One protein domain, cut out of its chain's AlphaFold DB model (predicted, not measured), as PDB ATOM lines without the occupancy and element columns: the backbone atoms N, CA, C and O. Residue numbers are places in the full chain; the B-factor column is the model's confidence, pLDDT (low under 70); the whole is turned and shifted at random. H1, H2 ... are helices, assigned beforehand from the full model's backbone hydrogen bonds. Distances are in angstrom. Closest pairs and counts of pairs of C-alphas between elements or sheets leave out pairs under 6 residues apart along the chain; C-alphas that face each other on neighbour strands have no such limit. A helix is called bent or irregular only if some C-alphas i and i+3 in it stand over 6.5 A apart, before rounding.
ATOM      1  N   ALA A   7     137.877 190.508 134.199       77.06
ATOM      2  CA  ALA A   7     138.283 191.692 133.442       77.06
ATOM      3  C   ALA A   7     138.934 192.780 134.322       77.06
ATOM      4  O   ALA A   7     139.849 193.480 133.873       77.06
ATOM      5  N   ASP A   8     138.492 192.916 135.579       74.31
ATOM      6  CA  ASP A   8     139.114 193.829 136.544       74.31
ATOM      7  C   ASP A   8     140.507 193.327 136.946       74.31
ATOM      8  O   ASP A   8     141.435 194.127 137.078       74.31
ATOM      9  N   ILE A   9     140.666 192.008 137.112       78.75
ATOM     10  CA  ILE A   9     141.946 191.371 137.454       78.75
ATOM     11  C   ILE A   9     142.960 191.561 136.322       78.75
ATOM     12  O   ILE A   9     144.085 191.988 136.584       78.75
ATOM     13  N   ASP A  10     142.561 191.325 135.073       83.19
ATOM     14  CA  ASP A  10     143.434 191.511 133.909       83.19
ATOM     15  C   ASP A  10     143.869 192.971 133.753       83.19
ATOM     16  O   ASP A  10     145.054 193.273 133.586       83.19
ATOM     17  N   SER A  11     142.920 193.903 133.883       82.75
ATOM     18  CA  SER A  11     143.208 195.341 133.843       82.75
ATOM     19  C   SER A  11     144.210 195.740 134.927       82.75
ATOM     20  O   SER A  11     145.133 196.518 134.686       82.75
ATOM     21  N   LEU A  12     144.067 195.165 136.118       82.81
ATOM     22  CA  LEU A  12     144.935 195.440 137.247       82.81
ATOM     23  C   LEU A  12     146.342 194.849 137.075       82.81
ATOM     24  O   LEU A  12     147.322 195.533 137.373       82.81
ATOM     25  N   ILE A  13     146.463 193.619 136.568       84.25
ATOM     26  CA  ILE A  13     147.761 193.000 136.253       84.25
ATOM     27  C   ILE A  13     148.509 193.851 135.226       84.25
ATOM     28  O   ILE A  13     149.694 194.118 135.418       84.25
ATOM     29  N   ASN A  14     147.818 194.334 134.191       85.00
ATOM     30  CA  ASN A  14     148.410 195.191 133.165       85.00
ATOM     31  C   ASN A  14     148.935 196.512 133.742       85.00
ATOM     32  O   ASN A  14     150.068 196.901 133.452       85.00
ATOM     33  N   VAL A  15     148.159 197.177 134.607       85.44
ATOM     34  CA  VAL A  15     148.607 198.400 135.296       85.44
ATOM     35  C   VAL A  15     149.813 198.112 136.195       85.44
ATOM     36  O   VAL A  15     150.778 198.872 136.195       85.44
ATOM     37  N   LEU A  16     149.804 197.004 136.940       84.12
ATOM     38  CA  LEU A  16     150.924 196.631 137.806       84.12
ATOM     39  C   LEU A  16     152.189 196.261 137.021       84.12
ATOM     40  O   LEU A  16     153.283 196.539 137.507       84.12
ATOM     41  N   ASP A  17     152.072 195.641 135.845       85.94
ATOM     42  CA  ASP A  17     153.221 195.334 134.981       85.94
ATOM     43  C   ASP A  17     153.821 196.626 134.416       85.94
ATOM     44  O   ASP A  17     155.020 196.876 134.556       85.94
ATOM     45  N   MET A  18     152.958 197.506 133.897       86.19
ATOM     46  CA  MET A  18     153.341 198.812 133.358       86.19
ATOM     47  C   MET A  18     154.067 199.676 134.401       86.19
ATOM     48  O   MET A  18     155.104 200.269 134.107       86.19
ATOM     49  N   GLU A  19     153.578 199.685 135.642       83.19
ATOM     50  CA  GLU A  19     154.169 200.437 136.755       83.19
ATOM     51  C   GLU A  19     155.349 199.707 137.440       83.19
ATOM     52  O   GLU A  19     155.897 200.197 138.428       83.19
ATOM     53  N   ASN A  20     155.767 198.529 136.952       80.38
ATOM     54  CA  ASN A  20     156.797 197.672 137.565       80.38
ATOM     55  C   ASN A  20     156.507 197.280 139.032       80.38
ATOM     56  O   ASN A  20     157.411 197.139 139.859       80.38
ATOM     57  N   ARG A  21     155.232 197.064 139.367       81.31
ATOM     58  CA  ARG A  21     154.725 196.750 140.716       81.31
ATOM     59  C   ARG A  21     154.280 195.297 140.904       81.31
ATOM     60  O   ARG A  21     153.727 194.976 141.951       81.31
ATOM     61  N   LEU A  22     154.542 194.412 139.941       81.88
ATOM     62  CA  LEU A  22     154.172 192.992 140.036       81.88
ATOM     63  C   LEU A  22     154.911 192.212 141.135       81.88
ATOM     64  O   LEU A  22     154.394 191.203 141.609       81.88
ATOM     65  N   GLY A  23     156.102 192.653 141.546       83.94
ATOM     66  CA  GLY A  23     156.881 191.979 142.589       83.94
ATOM     67  C   GLY A  23     157.137 190.504 142.260       83.94
ATOM     68  O   GLY A  23     157.684 190.199 141.197       83.94
ATOM     69  N   VAL A  24     156.709 189.591 143.142       82.44
ATOM     70  CA  VAL A  24     156.890 188.134 142.963       82.44
ATOM     71  C   VAL A  24     156.141 187.578 141.745       82.44
ATOM     72  O   VAL A  24     156.542 186.558 141.190       82.44
ATOM     73  N   LEU A  25     155.103 188.276 141.267       82.62
ATOM     74  CA  LEU A  25     154.312 187.875 140.098       82.62
ATOM     75  C   LEU A  25     155.037 188.108 138.769       82.62
ATOM     76  O   LEU A  25     154.629 187.553 137.748       82.62
ATOM     77  N   LYS A  26     156.106 188.917 138.750       84.94
ATOM     78  CA  LYS A  26     156.816 189.271 137.511       84.94
ATOM     79  C   LYS A  26     157.364 188.033 136.791       84.94
ATOM     80  O   LYS A  26     157.345 187.994 135.566       84.94
ATOM     81  N   GLY A  27     157.778 187.009 137.541       82.44
ATOM     82  CA  GLY A  27     158.277 185.741 136.997       82.44
ATOM     83  C   GLY A  27     157.205 184.707 136.634       82.44
ATOM     84  O   GLY A  27     157.553 183.664 136.091       82.44
ATOM     85  N   LEU A  28     155.927 184.959 136.936       86.81
ATOM     86  CA  LEU A  28     154.833 184.009 136.698       86.81
ATOM     87  C   LEU A  28     154.171 184.220 135.334       86.81
ATOM     88  O   LEU A  28     154.163 185.337 134.805       86.81
ATOM     89  N   SER A  29     153.569 183.154 134.793       87.56
ATOM     90  CA  SER A  29     152.744 183.232 133.583       87.56
ATOM     91  C   SER A  29     151.483 184.064 133.836       87.56
ATOM     92  O   SER A  29     151.012 184.159 134.967       87.56
ATOM     93  N   HIS A  30     150.896 184.652 132.790       84.25
ATOM     94  CA  HIS A  30     149.670 185.445 132.935       84.25
ATOM     95  C   HIS A  30     148.536 184.653 133.614       84.25
ATOM     96  O   HIS A  30     147.859 185.182 134.490       84.25
ATOM     97  N   ALA A  31     148.360 183.374 133.267       83.25
ATOM     98  CA  ALA A  31     147.348 182.514 133.882       83.25
ATOM     99  C   ALA A  31     147.595 182.309 135.389       83.25
ATOM    100  O   ALA A  31     146.662 182.386 136.189       83.25
ATOM    101  N   ASP A  32     148.856 182.132 135.791       83.75
ATOM    102  CA  ASP A  32     149.233 181.995 137.202       83.75
ATOM    103  C   ASP A  32     149.052 183.312 137.973       83.75
ATOM    104  O   ASP A  32     148.632 183.296 139.132       83.75
ATOM    105  N   ARG A  33     149.312 184.461 137.329       83.88
ATOM    106  CA  ARG A  33     149.047 185.793 137.900       83.88
ATOM    107  C   ARG A  33     147.552 185.981 138.176       83.88
ATOM    108  O   ARG A  33     147.192 186.379 139.281       83.88
ATOM    109  N   VAL A  34     146.689 185.644 137.214       83.19
ATOM    110  CA  VAL A  34     145.224 185.716 137.371       83.19
ATOM    111  C   VAL A  34     144.752 184.783 138.486       83.19
ATOM    112  O   VAL A  34     144.007 185.210 139.370       83.19
ATOM    113  N   SER A  35     145.251 183.543 138.523       80.94
ATOM    114  CA  SER A  35     144.906 182.581 139.578       80.94
ATOM    115  C   SER A  35     145.318 183.065 140.976       80.94
ATOM    116  O   SER A  35     144.568 182.882 141.937       80.94
ATOM    117  N   ALA A  36     146.475 183.726 141.107       79.56
ATOM    118  CA  ALA A  36     146.921 184.311 142.372       79.56
ATOM    119  C   ALA A  36     145.964 185.410 142.870       79.56
ATOM    120  O   ALA A  36     145.623 185.437 144.053       79.56
ATOM    121  N   PHE A  37     145.474 186.271 141.973       74.94
ATOM    122  CA  PHE A  37     144.479 187.289 142.315       74.94
ATOM    123  C   PHE A  37     143.112 186.688 142.651       74.94
ATOM    124  O   PHE A  37     142.520 187.091 143.647       74.94
ATOM    125  N   GLN A  38     142.625 185.701 141.892       74.62
ATOM    126  CA  GLN A  38     141.333 185.044 142.143       74.62
ATOM    127  C   GLN A  38     141.285 184.328 143.502       74.62
ATOM    128  O   GLN A  38     140.272 184.400 144.197       74.62
ATOM    129  N   LYS A  39     142.386 183.682 143.917       71.69
ATOM    130  CA  LYS A  39     142.488 183.033 145.237       71.69
ATOM    131  C   LYS A  39     142.354 184.023 146.395       71.69
ATOM    132  O   LYS A  39     141.760 183.681 147.414       71.69
ATOM    133  N   GLU A  40     142.851 185.246 146.229       66.81
ATOM    134  CA  GLU A  40     142.777 186.291 147.258       66.81
ATOM    135  C   GLU A  40     141.601 187.267 147.061       66.81
ATOM    136  O   GLU A  40     141.275 188.023 147.973       66.81
ATOM    137  N   ALA A  41     140.906 187.238 145.917       52.94
ATOM    138  CA  ALA A  41     139.842 188.181 145.541       52.94
ATOM    139  C   ALA A  41     138.627 188.189 146.489       52.94
ATOM    140  O   ALA A  41     137.864 189.158 146.511       52.94
ATOM    141  N   GLY A  42     138.453 187.150 147.315       51.97
ATOM    142  CA  GLY A  42     137.472 187.139 148.408       51.97
ATOM    143  C   GLY A  42     137.778 188.147 149.527       51.97
ATOM    144  O   GLY A  42     136.904 188.468 150.331       51.97
ATOM    145  N   ARG A  43     139.004 188.680 149.572       53.97
ATOM    146  CA  ARG A  43     139.503 189.651 150.545       53.97
ATOM    147  C   ARG A  43     139.806 190.941 149.793       53.97
ATOM    148  O   ARG A  43     140.827 191.028 149.133       53.97
ATOM    149  N   GLN A  44     138.878 191.902 149.843       65.69
ATOM    150  CA  GLN A  44     139.004 193.314 149.421       65.69
ATOM    151  C   GLN A  44     140.232 193.651 148.548       65.69
ATOM    152  O   GLN A  44     141.338 193.623 149.065       65.69
ATOM    153  N   LEU A  45     140.038 194.092 147.296       69.94
ATOM    154  CA  LEU A  45     141.082 194.355 146.279       69.94
ATOM    155  C   LEU A  45     142.486 194.740 146.800       69.94
ATOM    156  O   LEU A  45     143.471 194.155 146.368       69.94
ATOM    157  N   LEU A  46     142.600 195.679 147.743       68.62
ATOM    158  CA  LEU A  46     143.880 196.066 148.352       68.62
ATOM    159  C   LEU A  46     144.653 194.897 149.000       68.62
ATOM    160  O   LEU A  46     145.868 194.799 148.841       68.62
ATOM    161  N   VAL A  47     143.962 194.042 149.753       71.56
ATOM    162  CA  VAL A  47     144.528 192.876 150.445       71.56
ATOM    163  C   VAL A  47     145.050 191.882 149.414       71.56
ATOM    164  O   VAL A  47     146.229 191.533 149.460       71.56
ATOM    165  N   ALA A  48     144.214 191.549 148.424       68.88
ATOM    166  CA  ALA A  48     144.583 190.693 147.300       68.88
ATOM    167  C   ALA A  48     145.796 191.231 146.526       68.88
ATOM    168  O   ALA A  48     146.740 190.494 146.262       68.88
ATOM    169  N   MET A  49     145.831 192.536 146.240       71.38
ATOM    170  CA  MET A  49     146.967 193.187 145.580       71.38
ATOM    171  C   MET A  49     148.261 193.059 146.372       71.38
ATOM    172  O   MET A  49     149.304 192.711 145.814       71.38
ATOM    173  N   ILE A  50     148.223 193.370 147.666       69.88
ATOM    174  CA  ILE A  50     149.425 193.352 148.497       69.88
ATOM    175  C   ILE A  50     149.928 191.921 148.670       69.88
ATOM    176  O   ILE A  50     151.130 191.699 148.540       69.88
ATOM    177  N   GLN A  51     149.038 190.959 148.908       74.56
ATOM    178  CA  GLN A  51     149.409 189.550 149.049       74.56
ATOM    179  C   GLN A  51     149.976 188.981 147.752       74.56
ATOM    180  O   GLN A  51     151.081 188.439 147.764       74.56
ATOM    181  N   ALA A  52     149.291 189.183 146.625       68.88
ATOM    182  CA  ALA A  52     149.720 188.639 145.344       68.88
ATOM    183  C   ALA A  52     151.078 189.216 144.906       68.88
ATOM    184  O   ALA A  52     151.942 188.472 144.461       68.88
ATOM    185  N   THR A  53     151.314 190.521 145.090       72.12
ATOM    186  CA  THR A  53     152.572 191.172 144.666       72.12
ATOM    187  C   THR A  53     153.745 190.963 145.625       72.12
ATOM    188  O   THR A  53     154.896 190.954 145.183       72.12
ATOM    189  N   SER A  54     153.494 190.802 146.929       62.03
ATOM    190  CA  SER A  54     154.559 190.635 147.933       62.03
ATOM    191  C   SER A  54     154.881 189.181 148.275       62.03
ATOM    192  O   SER A  54     155.961 188.920 148.801       62.03
ATOM    193  N   GLY A  55     153.964 188.246 148.008       64.50
ATOM    194  CA  GLY A  55     154.081 186.848 148.431       64.50
ATOM    195  C   GLY A  55     153.975 186.636 149.949       64.50
ATOM    196  O   GLY A  55     154.181 185.519 150.412       64.50
ATOM    197  N   ARG A  56     153.670 187.687 150.723       71.06
ATOM    198  CA  ARG A  56     153.484 187.655 152.184       71.06
ATOM    199  C   ARG A  56     152.040 187.951 152.551       71.06
ATOM    200  O   ARG A  56     151.310 188.555 151.762       71.06
TER     201      ARG A  56
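What this domain is: This is residues 7 to 56 of the 359 residues of an uncharacterized protein of Chloroflexi bacterium (UniProt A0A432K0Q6). Picture a small, compact knot of four helices: H1 and H4 are near each other without touching, H3 crosses over one side of both at a steep tilt, and the short H2 sits by the later ends of H1 and H4, packing on H4. The printed part has 50 residues with four named helices, in the order H1, H2, H3, H4, and no named strand; its class is all helix. It is compact, with a radius of gyration of the C-alphas of 9.4 A, and rounded, spanning 24 by 24 by 18 A.

Where its parts are: Find C-alpha 7 at (138.283, 191.692, 133.442); from there H1, residues 7 to 18, runs 16.7 A to C-alpha 18 at (153.341, 198.812, 133.358). Next look at residues 23 to 27, which are H2, 8.5 A long; it is irregular, but only just, with C-alphas 24 and 27 6.6 A apart. H3 holds residues 30 to 40 and is 15.9 A long. H4 holds residues 45 to 54, is 14.1 A long and ends with C-alpha 54 at (154.559, 190.635, 147.933).

How they stand to each other: Start at H1, which touches H3 with residues 9 to 13 alone; the closest C-alphas are those of Ile 9 and Val 34, 6.5 A apart. H1 and H3 run opposite ways at a steep tilt of 64 degrees. Go on to H2, which is close to H1 but not clearly touching, the closest C-alphas being those of Asp 17 and Lys 26 at 7.5 A. H2 and H3 are also close but not clearly touching, with the C-alphas of Leu 25 and Arg 33 closest at 6.1 A. H2 touches H4, where the closest C-alphas, those of Gly 23 and Thr 53, are 4.9 A apart. H3 touches H4, the closest C-alphas being those of Glu 40 and Ala 48 at 4.8 A, and the two run opposite ways at a steep tilt of 55 degrees. H1 and H4 are near each other, with 9 pairs of C-alphas within 10 A. In H1 and H4 every O i to N i+4 pair is within hydrogen-bond range; in H3 6 of 7 are, and in H2 0 of 1, beside 1 of 2 O i to N i+3 pairs.

The domain as a whole: The two C-alphas farthest apart are those of Met 18 and Gly 42, at 24.8 A. The printed part has no cut, and its three links, H1 to H2, H2 to H3 and H3 to H4, are tight. The mean pLDDT of the printed part is 76.6; look for values under 70 at residues 40 to 46, 48, 50, 52, 54 and 55 of this model.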